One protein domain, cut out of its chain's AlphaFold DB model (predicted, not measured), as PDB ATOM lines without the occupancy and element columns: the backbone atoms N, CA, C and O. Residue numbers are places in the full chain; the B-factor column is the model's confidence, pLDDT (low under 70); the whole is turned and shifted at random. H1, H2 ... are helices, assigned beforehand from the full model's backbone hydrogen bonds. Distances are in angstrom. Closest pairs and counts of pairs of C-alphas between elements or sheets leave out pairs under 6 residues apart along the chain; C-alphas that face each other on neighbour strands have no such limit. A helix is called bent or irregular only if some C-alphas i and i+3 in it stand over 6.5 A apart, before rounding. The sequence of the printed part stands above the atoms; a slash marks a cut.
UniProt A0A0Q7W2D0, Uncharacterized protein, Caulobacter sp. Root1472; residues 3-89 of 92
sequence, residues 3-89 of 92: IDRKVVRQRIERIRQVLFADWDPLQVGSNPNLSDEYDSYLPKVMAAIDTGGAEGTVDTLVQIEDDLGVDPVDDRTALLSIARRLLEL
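What this domain is: This is residues 3 to 89 of the 92 residues of an uncharacterized protein of Caulobacter sp. Root1472 (UniProt A0A0Q7W2D0). H2 and H3 fold back as a helical hairpin, H4 crosses H3, and H1 packs on H4 with residues 15 to 22 while residues 3 to 10 stick out. The printed part has 87 residues with four named helices, H1 to H4, and no named strand. It is all helix and compact, radius of gyration of the C-alphas 12.4 A, spanning 40 by 30 by 19 A.

How they stand to each other: H1, residues 3 to 22, touches H4, residues 76 to 87, at a shallow tilt of 19 degrees, opposite ways; closest C-alphas Ile 15 and Leu 86, 6.3 A. H2, residues 32 to 51, and H3, residues 53 to 68, touch, closest C-alphas Ala 48 and Thr 57, 4.9 A. H3 touches H4 at a steep tilt of 66 degrees, closest C-alphas Ala 54 and Ala 83, 5.2 A. H1 and H3 are apart. O i to N i+4 pairs are within hydrogen-bond range throughout H1, H3 and H4, and in 10 of 16 in H2.

Where its parts are: H1, 29.1 A long, begins at C-alpha 3 (-15.199, 8.332, 55.013). H2, 29.5 A, is irregular, C-alphas 33 and 36 being 7.2 A apart. H4 ends at C-alpha 87 (-15.978, -12.797, 49.701).

The domain as a whole: The printed part has no cut and no long link; pLDDT is under 70 at residues 3, 29 to 35 and 74.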
ATOM      1  N   ILE A   3     -15.832   9.396  55.800       59.59
ATOM      2  CA  ILE A   3     -15.199   8.332  55.013       59.59
ATOM      3  C   ILE A   3     -16.035   7.043  55.086       59.59
ATOM      4  O   ILE A   3     -16.279   6.419  54.056       59.59
ATOM      5  N   ASP A   4     -16.589   6.722  56.258       73.75
ATOM      6  CA  ASP A   4     -17.242   5.431  56.527       73.75
ATOM      7  C   ASP A   4     -18.466   5.171  55.632       73.75
ATOM      8  O   ASP A   4     -18.606   4.102  55.045       73.75
ATOM      9  N   ARG A   5     -19.327   6.178  55.426       77.62
ATOM     10  CA  ARG A   5     -20.547   6.026  54.605       77.62
ATOM     11  C   ARG A   5     -20.262   5.853  53.115       77.62
ATOM     12  O   ARG A   5     -20.977   5.120  52.438       77.62
ATOM     13  N   LYS A   6     -19.233   6.528  52.591       84.81
ATOM     14  CA  LYS A   6     -18.870   6.429  51.169       84.81
ATOM     15  C   LYS A   6     -18.272   5.059  50.860       84.81
ATOM     16  O   LYS A   6     -18.617   4.468  49.844       84.81
ATOM     17  N   VAL A   7     -17.427   4.565  51.759       85.75
ATOM     18  CA  VAL A   7     -16.785   3.255  51.654       85.75
ATOM     19  C   VAL A   7     -17.818   2.128  51.724       85.75
ATOM     20  O   VAL A   7     -17.849   1.271  50.845       85.75
ATOM     21  N   VAL A   8     -18.739   2.180  52.693       85.19
ATOM     22  CA  VAL A   8     -19.839   1.206  52.796       85.19
ATOM     23  C   VAL A   8     -20.707   1.219  51.540       85.19
ATOM     24  O   VAL A   8     -21.008   0.162  50.994       85.19
ATOM     25  N   ARG A   9     -21.051   2.404  51.020       86.94
ATOM     26  CA  ARG A   9     -21.818   2.509  49.774       86.94
ATOM     27  C   ARG A   9     -21.084   1.869  48.596       86.94
ATOM     28  O   ARG A   9     -21.690   1.112  47.855       86.94
ATOM     29  N   GLN A  10     -19.788   2.134  48.430       89.31
ATOM     30  CA  GLN A  10     -18.993   1.532  47.351       89.31
ATOM     31  C   GLN A  10     -18.937   0.006  47.448       89.31
ATOM     32  O   GLN A  10     -19.012  -0.670  46.424       89.31
ATOM     33  N   ARG A  11     -18.838  -0.534  48.666       89.50
ATOM     34  CA  ARG A  11     -18.901  -1.976  48.904       89.50
ATOM     35  C   ARG A  11     -20.251  -2.555  48.471       89.50
ATOM     36  O   ARG A  11     -20.268  -3.532  47.731       89.50
ATOM     37  N   ILE A  12     -21.355  -1.925  48.879       88.81
ATOM     38  CA  ILE A  12     -22.715  -2.343  48.501       88.81
ATOM     39  C   ILE A  12     -22.879  -2.348  46.979       88.81
ATOM     40  O   ILE A  12     -23.349  -3.336  46.428       88.81
ATOM     41  N   GLU A  13     -22.434  -1.294  46.288       88.56
ATOM     42  CA  GLU A  13     -22.525  -1.235  44.822       88.56
ATOM     43  C   GLU A  13     -21.730  -2.359  44.139       88.56
ATOM     44  O   GLU A  13     -22.212  -2.950  43.177       88.56
ATOM     45  N   ARG A  14     -20.535  -2.700  44.639       91.06
ATOM     46  CA  ARG A  14     -19.732  -3.809  44.091       91.06
ATOM     47  C   ARG A  14     -20.392  -5.167  44.324       91.06
ATOM     48  O   ARG A  14     -20.423  -5.983  43.410       91.06
ATOM     49  N   ILE A  15     -20.934  -5.397  45.522       91.00
ATOM     50  CA  ILE A  15     -21.683  -6.623  45.839       91.00
ATOM     51  C   ILE A  15     -22.883  -6.742  44.900       91.00
ATOM     52  O   ILE A  15     -23.063  -7.775  44.264       91.00
ATOM     53  N   ARG A  16     -23.649  -5.657  44.742       88.19
ATOM     54  CA  ARG A  16     -24.803  -5.606  43.841       88.19
ATOM     55  C   ARG A  16     -24.417  -5.938  42.395       88.19
ATOM     56  O   ARG A  16     -25.106  -6.716  41.750       88.19
ATOM     57  N   GLN A  17     -23.298  -5.406  41.901       88.38
ATOM     58  CA  GLN A  17     -22.802  -5.707  40.551       88.38
ATOM     59  C   GLN A  17     -22.475  -7.191  40.348       88.38
ATOM     60  O   GLN A  17     -22.813  -7.734  39.302       88.38
ATOM     61  N   VAL A  18     -21.842  -7.842  41.328       90.81
ATOM     62  CA  VAL A  18     -21.552  -9.286  41.261       90.81
ATOM     63  C   VAL A  18     -22.847 -10.093  41.251       90.81
ATOM     64  O   VAL A  18     -23.014 -10.970  40.410       90.81
ATOM     65  N   LEU A  19     -23.788  -9.759  42.136       89.12
ATOM     66  CA  LEU A  19     -25.068 -10.460  42.214       89.12
ATOM     67  C   LEU A  19     -25.879 -10.324  40.912       89.12
ATOM     68  O   LEU A  19     -26.398 -11.325  40.432       89.12
ATOM     69  N   PHE A  20     -25.915  -9.139  40.293       87.00
ATOM     70  CA  PHE A  20     -26.572  -8.943  38.992       87.00
ATOM     71  C   PHE A  20     -25.882  -9.654  37.828       87.00
ATOM     72  O   PHE A  20     -26.542 -10.042  36.871       87.00
ATOM     73  N   ALA A  21     -24.554  -9.766  37.857       86.19
ATOM     74  CA  ALA A  21     -23.813 -10.359  36.752       86.19
ATOM     75  C   ALA A  21     -23.828 -11.889  36.795       86.19
ATOM     76  O   ALA A  21     -23.916 -12.522  35.745       86.19
ATOM     77  N   ASP A  22     -23.710 -12.467  37.993       87.75
ATOM     78  CA  ASP A  22     -23.372 -13.882  38.131       87.75
ATOM     79  C   ASP A  22     -24.476 -14.736  38.770       87.75
ATOM     80  O   ASP A  22     -24.415 -15.955  38.642       87.75
ATOM     81  N   TRP A  23     -25.455 -14.141  39.464       89.19
ATOM     82  CA  TRP A  23     -26.496 -14.889  40.187       89.19
ATOM     83  C   TRP A  23     -27.908 -14.579  39.689       89.19
ATOM     84  O   TRP A  23     -28.603 -15.476  39.235       89.19
ATOM     85  N   ASP A  24     -28.305 -13.309  39.767       82.88
ATOM     86  CA  ASP A  24     -29.549 -12.704  39.275       82.88
ATOM     87  C   ASP A  24     -30.744 -13.645  38.984       82.88
ATOM     88  O   ASP A  24     -31.207 -13.730  37.840       82.88
ATOM     89  N   PRO A  25     -31.304 -14.313  40.011       80.94
ATOM     90  CA  PRO A  25     -32.365 -15.309  39.831       80.94
ATOM     91  C   PRO A  25     -33.642 -14.748  39.185       80.94
ATOM     92  O   PRO A  25     -34.396 -15.476  38.546       80.94
ATOM     93  N   LEU A  26     -33.886 -13.442  39.327       74.00
ATOM     94  CA  LEU A  26     -35.061 -12.752  38.784       74.00
ATOM     95  C   LEU A  26     -34.770 -11.969  37.495       74.00
ATOM     96  O   LEU A  26     -35.654 -11.271  36.998       74.00
ATOM     97  N   GLN A  27     -33.548 -12.043  36.955       73.12
ATOM     98  CA  GLN A  27     -33.119 -11.246  35.796       73.12
ATOM     99  C   GLN A  27     -33.278  -9.719  36.017       73.12
ATOM    100  O   GLN A  27     -33.538  -8.950  35.081       73.12
ATOM    101  N   VAL A  28     -33.122  -9.255  37.265       71.69
ATOM    102  CA  VAL A  28     -33.235  -7.848  37.691       71.69
ATOM    103  C   VAL A  28     -32.204  -6.951  37.018       71.69
ATOM    104  O   VAL A  28     -32.494  -5.780  36.773       71.69
ATOM    105  N   GLY A  29     -31.039  -7.476  36.631       65.25
ATOM    106  CA  GLY A  29     -30.025  -6.740  35.874       65.25
ATOM    107  C   GLY A  29     -30.566  -6.119  34.577       65.25
ATOM    108  O   GLY A  29     -29.996  -5.151  34.073       65.25
ATOM    109  N   SER A  30     -31.704  -6.619  34.077       66.00
ATOM    110  CA  SER A  30     -32.415  -6.100  32.902       66.00
ATOM    111  C   SER A  30     -33.664  -5.262  33.231       66.00
ATOM    112  O   SER A  30     -34.251  -4.675  32.320       66.00
ATOM    113  N   ASN A  31     -34.088  -5.175  34.501       66.94
ATOM    114  CA  ASN A  31     -35.321  -4.499  34.918       66.94
ATOM    115  C   ASN A  31     -35.123  -3.592  36.155       66.94
ATOM    116  O   ASN A  31     -35.222  -4.053  37.295       66.94
ATOM    117  N   PRO A  32     -34.952  -2.269  35.957       67.44
ATOM    118  CA  PRO A  32     -34.759  -1.298  37.040       67.44
ATOM    119  C   PRO A  32     -35.877  -1.263  38.096       67.44
ATOM    120  O   PRO A  32     -35.638  -0.825  39.222       67.44
ATOM    121  N   ASN A  33     -37.089  -1.720  37.755       68.75
ATOM    122  CA  ASN A  33     -38.245  -1.706  38.659       68.75
ATOM    123  C   ASN A  33     -38.172  -2.770  39.766       68.75
ATOM    124  O   ASN A  33     -38.952  -2.700  40.706       68.75
ATOM    125  N   LEU A  34     -37.253  -3.736  39.667       66.94
ATOM    126  CA  LEU A  34     -37.051  -4.775  40.685       66.94
ATOM    127  C   LEU A  34     -35.924  -4.420  41.675       66.94
ATOM    128  O   LEU A  34     -35.535  -5.239  42.503       66.94
ATOM    129  N   SER A  35     -35.395  -3.192  41.607       68.50
ATOM    130  CA  SER A  35     -34.346  -2.714  42.519       68.50
ATOM    131  C   SER A  35     -34.777  -2.740  43.989       68.50
ATOM    132  O   SER A  35     -33.994  -3.170  44.833       68.50
ATOM    133  N   ASP A  36     -36.028  -2.373  44.281       72.69
ATOM    134  CA  ASP A  36     -36.582  -2.402  45.640       72.69
ATOM    135  C   ASP A  36     -36.678  -3.835  46.201       72.69
ATOM    136  O   ASP A  36     -36.417  -4.062  47.383       72.69
ATOM    137  N   GLU A  37     -36.998  -4.822  45.355       70.81
ATOM    138  CA  GLU A  37     -37.024  -6.234  45.755       70.81
ATOM    139  C   GLU A  37     -35.609  -6.762  46.019       70.81
ATOM    140  O   GLU A  37     -35.389  -7.482  46.992       70.81
ATOM    141  N   TYR A  38     -34.631  -6.335  45.219       73.69
ATOM    142  CA  TYR A  38     -33.225  -6.707  45.383       73.69
ATOM    143  C   TYR A  38     -32.602  -6.141  46.665       73.69
ATOM    144  O   TYR A  38     -31.863  -6.814  47.391       73.69
ATOM    145  N   ASP A  39     -32.926  -4.885  46.969       78.25
ATOM    146  CA  ASP A  39     -32.418  -4.193  48.150       78.25
ATOM    147  C   ASP A  39     -32.918  -4.830  49.459       78.25
ATOM    148  O   ASP A  39     -32.269  -4.689  50.499       78.25
ATOM    149  N   SER A  40     -34.013  -5.600  49.413       83.94
ATOM    150  CA  SER A  40     -34.585  -6.274  50.582       83.94
ATOM    151  C   SER A  40     -33.693  -7.385  51.159       83.94
ATOM    152  O   SER A  40     -33.657  -7.576  52.378       83.94
ATOM    153  N   TYR A  41     -32.925  -8.089  50.319       86.69
ATOM    154  CA  TYR A  41     -32.069  -9.202  50.747       86.69
ATOM    155  C   TYR A  41     -30.571  -8.889  50.728       86.69
ATOM    156  O   TYR A  41     -29.797  -9.636  51.334       86.69
ATOM    157  N   LEU A  42     -30.141  -7.766  50.137       87.94
ATOM    158  CA  LEU A  42     -28.753  -7.289  50.227       87.94
ATOM    159  C   LEU A  42     -28.189  -7.307  51.666       87.94
ATOM    160  O   LEU A  42     -27.061  -7.776  51.842       87.94
ATOM    161  N   PRO A  43     -28.934  -6.892  52.715       90.44
ATOM    162  CA  PRO A  43     -28.457  -6.999  54.093       90.44
ATOM    163  C   PRO A  43     -28.164  -8.438  54.544       90.44
ATOM    164  O   PRO A  43     -27.170  -8.660  55.237       90.44
ATOM    165  N   LYS A  44     -28.987  -9.423  54.139       91.50
ATOM    166  CA  LYS A  44     -28.766 -10.847  54.457       91.50
ATOM    167  C   LYS A  44     -27.488 -11.351  53.780       91.50
ATOM    168  O   LYS A  44     -26.639 -11.945  54.440       91.50
ATOM    169  N   VAL A  45     -27.315 -11.043  52.491       92.19
ATOM    170  CA  VAL A  45     -26.122 -11.429  51.721       92.19
ATOM    171  C   VAL A  45     -24.857 -10.811  52.321       92.19
ATOM    172  O   VAL A  45     -23.864 -11.504  52.523       92.19
ATOM    173  N   MET A  46     -24.893  -9.528  52.684       91.75
ATOM    174  CA  MET A  46     -23.769  -8.869  53.356       91.75
ATOM    175  C   MET A  46     -23.400  -9.547  54.679       91.75
ATOM    176  O   MET A  46     -22.220  -9.790  54.932       91.75
ATOM    177  N   ALA A  47     -24.393  -9.885  55.506       92.00
ATOM    178  CA  ALA A  47     -24.157 -10.583  56.767       92.00
ATOM    179  C   ALA A  47     -23.517 -11.965  56.544       92.00
ATOM    180  O   ALA A  47     -22.608 -12.354  57.285       92.00
ATOM    181  N   ALA A  48     -23.939 -12.680  55.500       93.62
ATOM    182  CA  ALA A  48     -23.380 -13.975  55.123       93.62
ATOM    183  C   ALA A  48     -21.926 -13.867  54.635       93.62
ATOM    184  O   ALA A  48     -21.075 -14.640  55.075       93.62
ATOM    185  N   ILE A  49     -21.603 -12.850  53.829       92.81
ATOM    186  CA  ILE A  49     -20.223 -12.547  53.414       92.81
ATOM    187  C   ILE A  49     -19.347 -12.234  54.638       92.81
ATOM    188  O   ILE A  49     -18.203 -12.685  54.736       92.81
ATOM    189  N   ASP A  50     -19.885 -11.468  55.589       90.56
ATOM    190  CA  ASP A  50     -19.132 -10.988  56.746       90.56
ATOM    191  C   ASP A  50     -18.902 -12.061  57.812       90.56
ATOM    192  O   ASP A  50     -17.876 -12.014  58.499       90.56
ATOM    193  N   THR A  51     -19.808 -13.032  57.948       88.88
ATOM    194  CA  THR A  51     -19.787 -14.002  59.060       88.88
ATOM    195  C   THR A  51     -19.804 -15.470  58.630       88.88
ATOM    196  O   THR A  51     -19.189 -16.294  59.303       88.88
ATOM    197  N   GLY A  52     -20.451 -15.803  57.513       83.31
ATOM    198  CA  GLY A  52     -20.714 -17.177  57.073       83.31
ATOM    199  C   GLY A  52     -19.662 -17.784  56.140       83.31
ATOM    200  O   GLY A  52     -19.654 -18.997  55.936       83.31
ATOM    201  N   GLY A  53     -18.755 -16.980  55.574       90.94
ATOM    202  CA  GLY A  53     -17.775 -17.483  54.607       90.94
ATOM    203  C   GLY A  53     -18.443 -17.995  53.324       90.94
ATOM    204  O   GLY A  53     -19.545 -17.570  52.983       90.94
ATOM    205  N   ALA A  54     -17.772 -18.885  52.585       92.38
ATOM    206  CA  ALA A  54     -18.242 -19.285  51.251       92.38
ATOM    207  C   ALA A  54     -19.513 -20.130  51.339       92.38
ATOM    208  O   ALA A  54     -20.502 -19.794  50.701       92.38
ATOM    209  N   GLU A  55     -19.508 -21.156  52.188       93.06
ATOM    210  CA  GLU A  55     -20.674 -22.024  52.386       93.06
ATOM    211  C   GLU A  55     -21.863 -21.254  52.965       93.06
ATOM    212  O   GLU A  55     -22.950 -21.333  52.412       93.06
ATOM    213  N   GLY A  56     -21.661 -20.416  53.991       93.56
ATOM    214  CA  GLY A  56     -22.761 -19.618  54.543       93.56
ATOM    215  C   GLY A  56     -23.334 -18.609  53.543       93.56
ATOM    216  O   GLY A  56     -24.530 -18.320  53.571       93.56
ATOM    217  N   THR A  57     -22.504 -18.097  52.627       94.81
ATOM    218  CA  THR A  57     -22.977 -17.260  51.517       94.81
ATOM    219  C   THR A  57     -23.791 -18.086  50.523       94.81
ATOM    220  O   THR A  57     -24.880 -17.654  50.169       94.81
ATOM    221  N   VAL A  58     -23.331 -19.280  50.131       94.88
ATOM    222  CA  VAL A  58     -24.099 -20.200  49.267       94.88
ATOM    223  C   VAL A  58     -25.452 -20.531  49.886       94.88
ATOM    224  O   VAL A  58     -26.472 -20.358  49.229       94.88
ATOM    225  N   ASP A  59     -25.475 -20.942  51.153       94.19
ATOM    226  CA  ASP A  59     -26.713 -21.309  51.843       94.19
ATOM    227  C   ASP A  59     -27.682 -20.117  51.924       94.19
ATOM    228  O   ASP A  59     -28.893 -20.282  51.795       94.19
ATOM    229  N   THR A  60     -27.155 -18.895  52.059       94.38
ATOM    230  CA  THR A  60     -27.968 -17.672  52.016       94.38
ATOM    231  C   THR A  60     -28.542 -17.408  50.625       94.38
ATOM    232  O   THR A  60     -29.702 -17.022  50.531       94.38
ATOM    233  N   LEU A  61     -27.768 -17.608  49.552       92.56
ATOM    234  CA  LEU A  61     -28.265 -17.444  48.180       92.56
ATOM    235  C   LEU A  61     -29.376 -18.456  47.872       92.56
ATOM    236  O   LEU A  61     -30.431 -18.056  47.394       92.56
ATOM    237  N   VAL A  62     -29.190 -19.725  48.252       91.94
ATOM    238  CA  VAL A  62     -30.220 -20.771  48.116       91.94
ATOM    239  C   VAL A  62     -31.482 -20.411  48.902       91.94
ATOM    240  O   VAL A  62     -32.588 -20.546  48.392       91.94
ATOM    241  N   GLN A  63     -31.339 -19.907  50.133       91.69
ATOM    242  CA  GLN A  63     -32.500 -19.473  50.913       91.69
ATOM    243  C   GLN A  63     -33.237 -18.308  50.247       91.69
ATOM    244  O   GLN A  63     -34.456 -18.233  50.336       91.69
ATOM    245  N   ILE A  64     -32.525 -17.385  49.594       91.25
ATOM    246  CA  ILE A  64     -33.180 -16.286  48.881       91.25
ATOM    247  C   ILE A  64     -33.892 -16.806  47.627       91.25
ATOM    248  O   ILE A  64     -34.993 -16.351  47.350       91.25
ATOM    249  N   GLU A  65     -33.318 -17.762  46.893       89.94
ATOM    250  CA  GLU A  65     -34.010 -18.419  45.771       89.94
ATOM    251  C   GLU A  65     -35.343 -19.042  46.221       89.94
ATOM    252  O   GLU A  65     -36.376 -18.811  45.591       89.94
ATOM    253  N   ASP A  66     -35.335 -19.738  47.362       89.25
ATOM    254  CA  ASP A  66     -36.532 -20.325  47.979       89.25
ATOM    255  C   ASP A  66     -37.539 -19.250  48.434       89.25
ATOM    256  O   ASP A  66     -38.724 -19.329  48.106       89.25
ATOM    257  N   ASP A  67     -37.069 -18.187  49.103       88.00
ATOM    258  CA  ASP A  67     -37.900 -17.044  49.526       88.00
ATOM    259  C   ASP A  67     -38.578 -16.352  48.319       88.00
ATOM    260  O   ASP A  67     -39.690 -15.831  48.440       88.00
ATOM    261  N   LEU A  68     -37.910 -16.329  47.159       85.00
ATOM    262  CA  LEU A  68     -38.408 -15.745  45.910       85.00
ATOM    263  C   LEU A  68     -39.308 -16.701  45.110       85.00
ATOM    264  O   LEU A  68     -39.978 -16.258  44.175       85.00
ATOM    265  N   GLY A  69     -39.339 -17.991  45.460       85.88
ATOM    266  CA  GLY A  69     -40.093 -19.017  44.739       85.88
ATOM    267  C   GLY A  69     -39.600 -19.247  43.308       85.88
ATOM    268  O   GLY A  69     -40.401 -19.597  42.438       85.88
ATOM    269  N   VAL A  70     -38.311 -19.003  43.052       84.38
ATOM    270  CA  VAL A  70     -37.674 -19.292  41.761       84.38
ATOM    271  C   VAL A  70     -37.147 -20.724  41.731       84.38
ATOM    272  O   VAL A  70     -36.914 -21.334  42.775       84.38
ATOM    273  N   ASP A  71     -36.929 -21.256  40.528       79.56
ATOM    274  CA  ASP A  71     -36.226 -22.527  40.387       79.56
ATOM    275  C   ASP A  71     -34.782 -22.358  40.898       79.56
ATOM    276  O   ASP A  71     -34.078 -21.453  40.430       79.56
ATOM    277  N   PRO A  72     -34.338 -23.181  41.863       73.06
ATOM    278  CA  PRO A  72     -33.022 -23.031  42.461       73.06
ATOM    279  C   PRO A  72     -31.922 -23.295  41.436       73.06
ATOM    280  O   PRO A  72     -32.076 -24.091  40.502       73.06
ATOM    281  N   VAL A  73     -30.765 -22.666  41.634       73.94
ATOM    282  CA  VAL A  73     -29.581 -22.999  40.842       73.94
ATOM    283  C   VAL A  73     -29.118 -24.404  41.240       73.94
ATOM    284  O   VAL A  73     -28.461 -24.597  42.262       73.94
ATOM    285  N   ASP A  74     -29.424 -25.395  40.398       69.81
ATOM    286  CA  ASP A  74     -29.058 -26.807  40.614       69.81
ATOM    287  C   ASP A  74     -27.532 -27.042  40.684       69.81
ATOM    288  O   ASP A  74     -27.066 -28.082  41.161       69.81
ATOM    289  N   ASP A  75     -26.723 -26.076  40.233       83.94
ATOM    290  CA  ASP A  75     -25.265 -26.146  40.294       83.94
ATOM    291  C   ASP A  75     -24.695 -25.425  41.526       83.94
ATOM    292  O   ASP A  75     -24.298 -24.254  41.493       83.94
ATOM    293  N   ARG A  76     -24.541 -26.177  42.623       84.44
ATOM    294  CA  ARG A  76     -23.855 -25.693  43.836       84.44
ATOM    295  C   ARG A  76     -22.418 -25.221  43.558       84.44
ATOM    296  O   ARG A  76     -21.907 -24.369  44.284       84.44
ATOM    297  N   THR A  77     -21.751 -25.728  42.519       89.12
ATOM    298  CA  THR A  77     -20.398 -25.285  42.130       89.12
ATOM    299  C   THR A  77     -20.421 -23.869  41.560       89.12
ATOM    300  O   THR A  77     -19.515 -23.073  41.843       89.12
ATOM    301  N   ALA A  78     -21.463 -23.535  40.794       88.38
ATOM    302  CA  ALA A  78     -21.692 -22.183  40.301       88.38
ATOM    303  C   ALA A  78     -21.931 -21.223  41.474       88.38
ATOM    304  O   ALA A  78     -21.202 -20.236  41.610       88.38
ATOM    305  N   LEU A  79     -22.831 -21.575  42.401       91.06
ATOM    306  CA  LEU A  79     -23.085 -20.785  43.615       91.06
ATOM    307  C   LEU A  79     -21.824 -20.593  44.466       91.06
ATOM    308  O   LEU A  79     -21.559 -19.493  44.950       91.06
ATOM    309  N   LEU A  80     -20.992 -21.627  44.608       93.75
ATOM    310  CA  LEU A  80     -19.734 -21.527  45.348       93.75
ATOM    311  C   LEU A  80     -18.740 -20.568  44.678       93.75
ATOM    312  O   LEU A  80     -17.996 -19.860  45.362       93.75
ATOM    313  N   SER A  81     -18.714 -20.528  43.346       93.75
ATOM    314  CA  SER A  81     -17.863 -19.605  42.588       93.75
ATOM    315  C   SER A  81     -18.305 -18.152  42.784       93.75
ATOM    316  O   SER A  81     -17.466 -17.280  43.020       93.75
ATOM    317  N   ILE A  82     -19.619 -17.911  42.792       93.69
ATOM    318  CA  ILE A  82     -20.223 -16.606  43.092       93.69
ATOM    319  C   ILE A  82     -19.903 -16.193  44.532       93.69
ATOM    320  O   ILE A  82     -19.389 -15.101  44.771       93.69
ATOM    321  N   ALA A  83     -20.117 -17.089  45.497       94.62
ATOM    322  CA  ALA A  83     -19.818 -16.846  46.905       94.62
ATOM    323  C   ALA A  83     -18.344 -16.475  47.135       94.62
ATOM    324  O   ALA A  83     -18.043 -15.555  47.896       94.62
ATOM    325  N   ARG A  84     -17.410 -17.142  46.446       94.38
ATOM    326  CA  ARG A  84     -15.978 -16.799  46.494       94.38
ATOM    327  C   ARG A  84     -15.708 -15.392  45.969       94.38
ATOM    328  O   ARG A  84     -15.003 -14.644  46.638       94.38
ATOM    329  N   ARG A  85     -16.312 -15.010  44.840       94.00
ATOM    330  CA  ARG A  85     -16.239 -13.640  44.306       94.00
ATOM    331  C   ARG A  85     -16.785 -12.603  45.287       94.00
ATOM    332  O   ARG A  85     -16.169 -11.566  45.502       94.00
ATOM    333  N   LEU A  86     -17.916 -12.890  45.925       94.12
ATOM    334  CA  LEU A  86     -18.520 -11.999  46.919       94.12
ATOM    335  C   LEU A  86     -17.627 -11.814  48.155       94.12
ATOM    336  O   LEU A  86     -17.543 -10.715  48.703       94.12
ATOM    337  N   LEU A  87     -16.913 -12.860  48.574       93.94
ATOM    338  CA  LEU A  87     -15.978 -12.797  49.701       93.94
ATOM    339  C   LEU A  87     -14.748 -11.932  49.440       93.94
ATOM    340  O   LEU A  87     -14.203 -11.371  50.391       93.94
ATOM    341  N   GLU A  88     -14.333 -11.767  48.185       93.56
ATOM    342  CA  GLU A  88     -13.276 -10.809  47.824       93.56
ATOM    343  C   GLU A  88     -13.681  -9.365  48.176       93.56
ATOM    344  O   GLU A  88     -12.823  -8.512  48.391       93.56
ATOM    345  N   LEU A  89     -14.987  -9.107  48.317       91.12
ATOM    346  CA  LEU A  89     -15.571  -7.819  48.693       91.12
ATOM    347  C   LEU A  89     -15.896  -7.718  50.194       91.12
ATOM    348  O   LEU A  89     -16.603  -6.796  50.615       91.12
TER     349      LEU A  89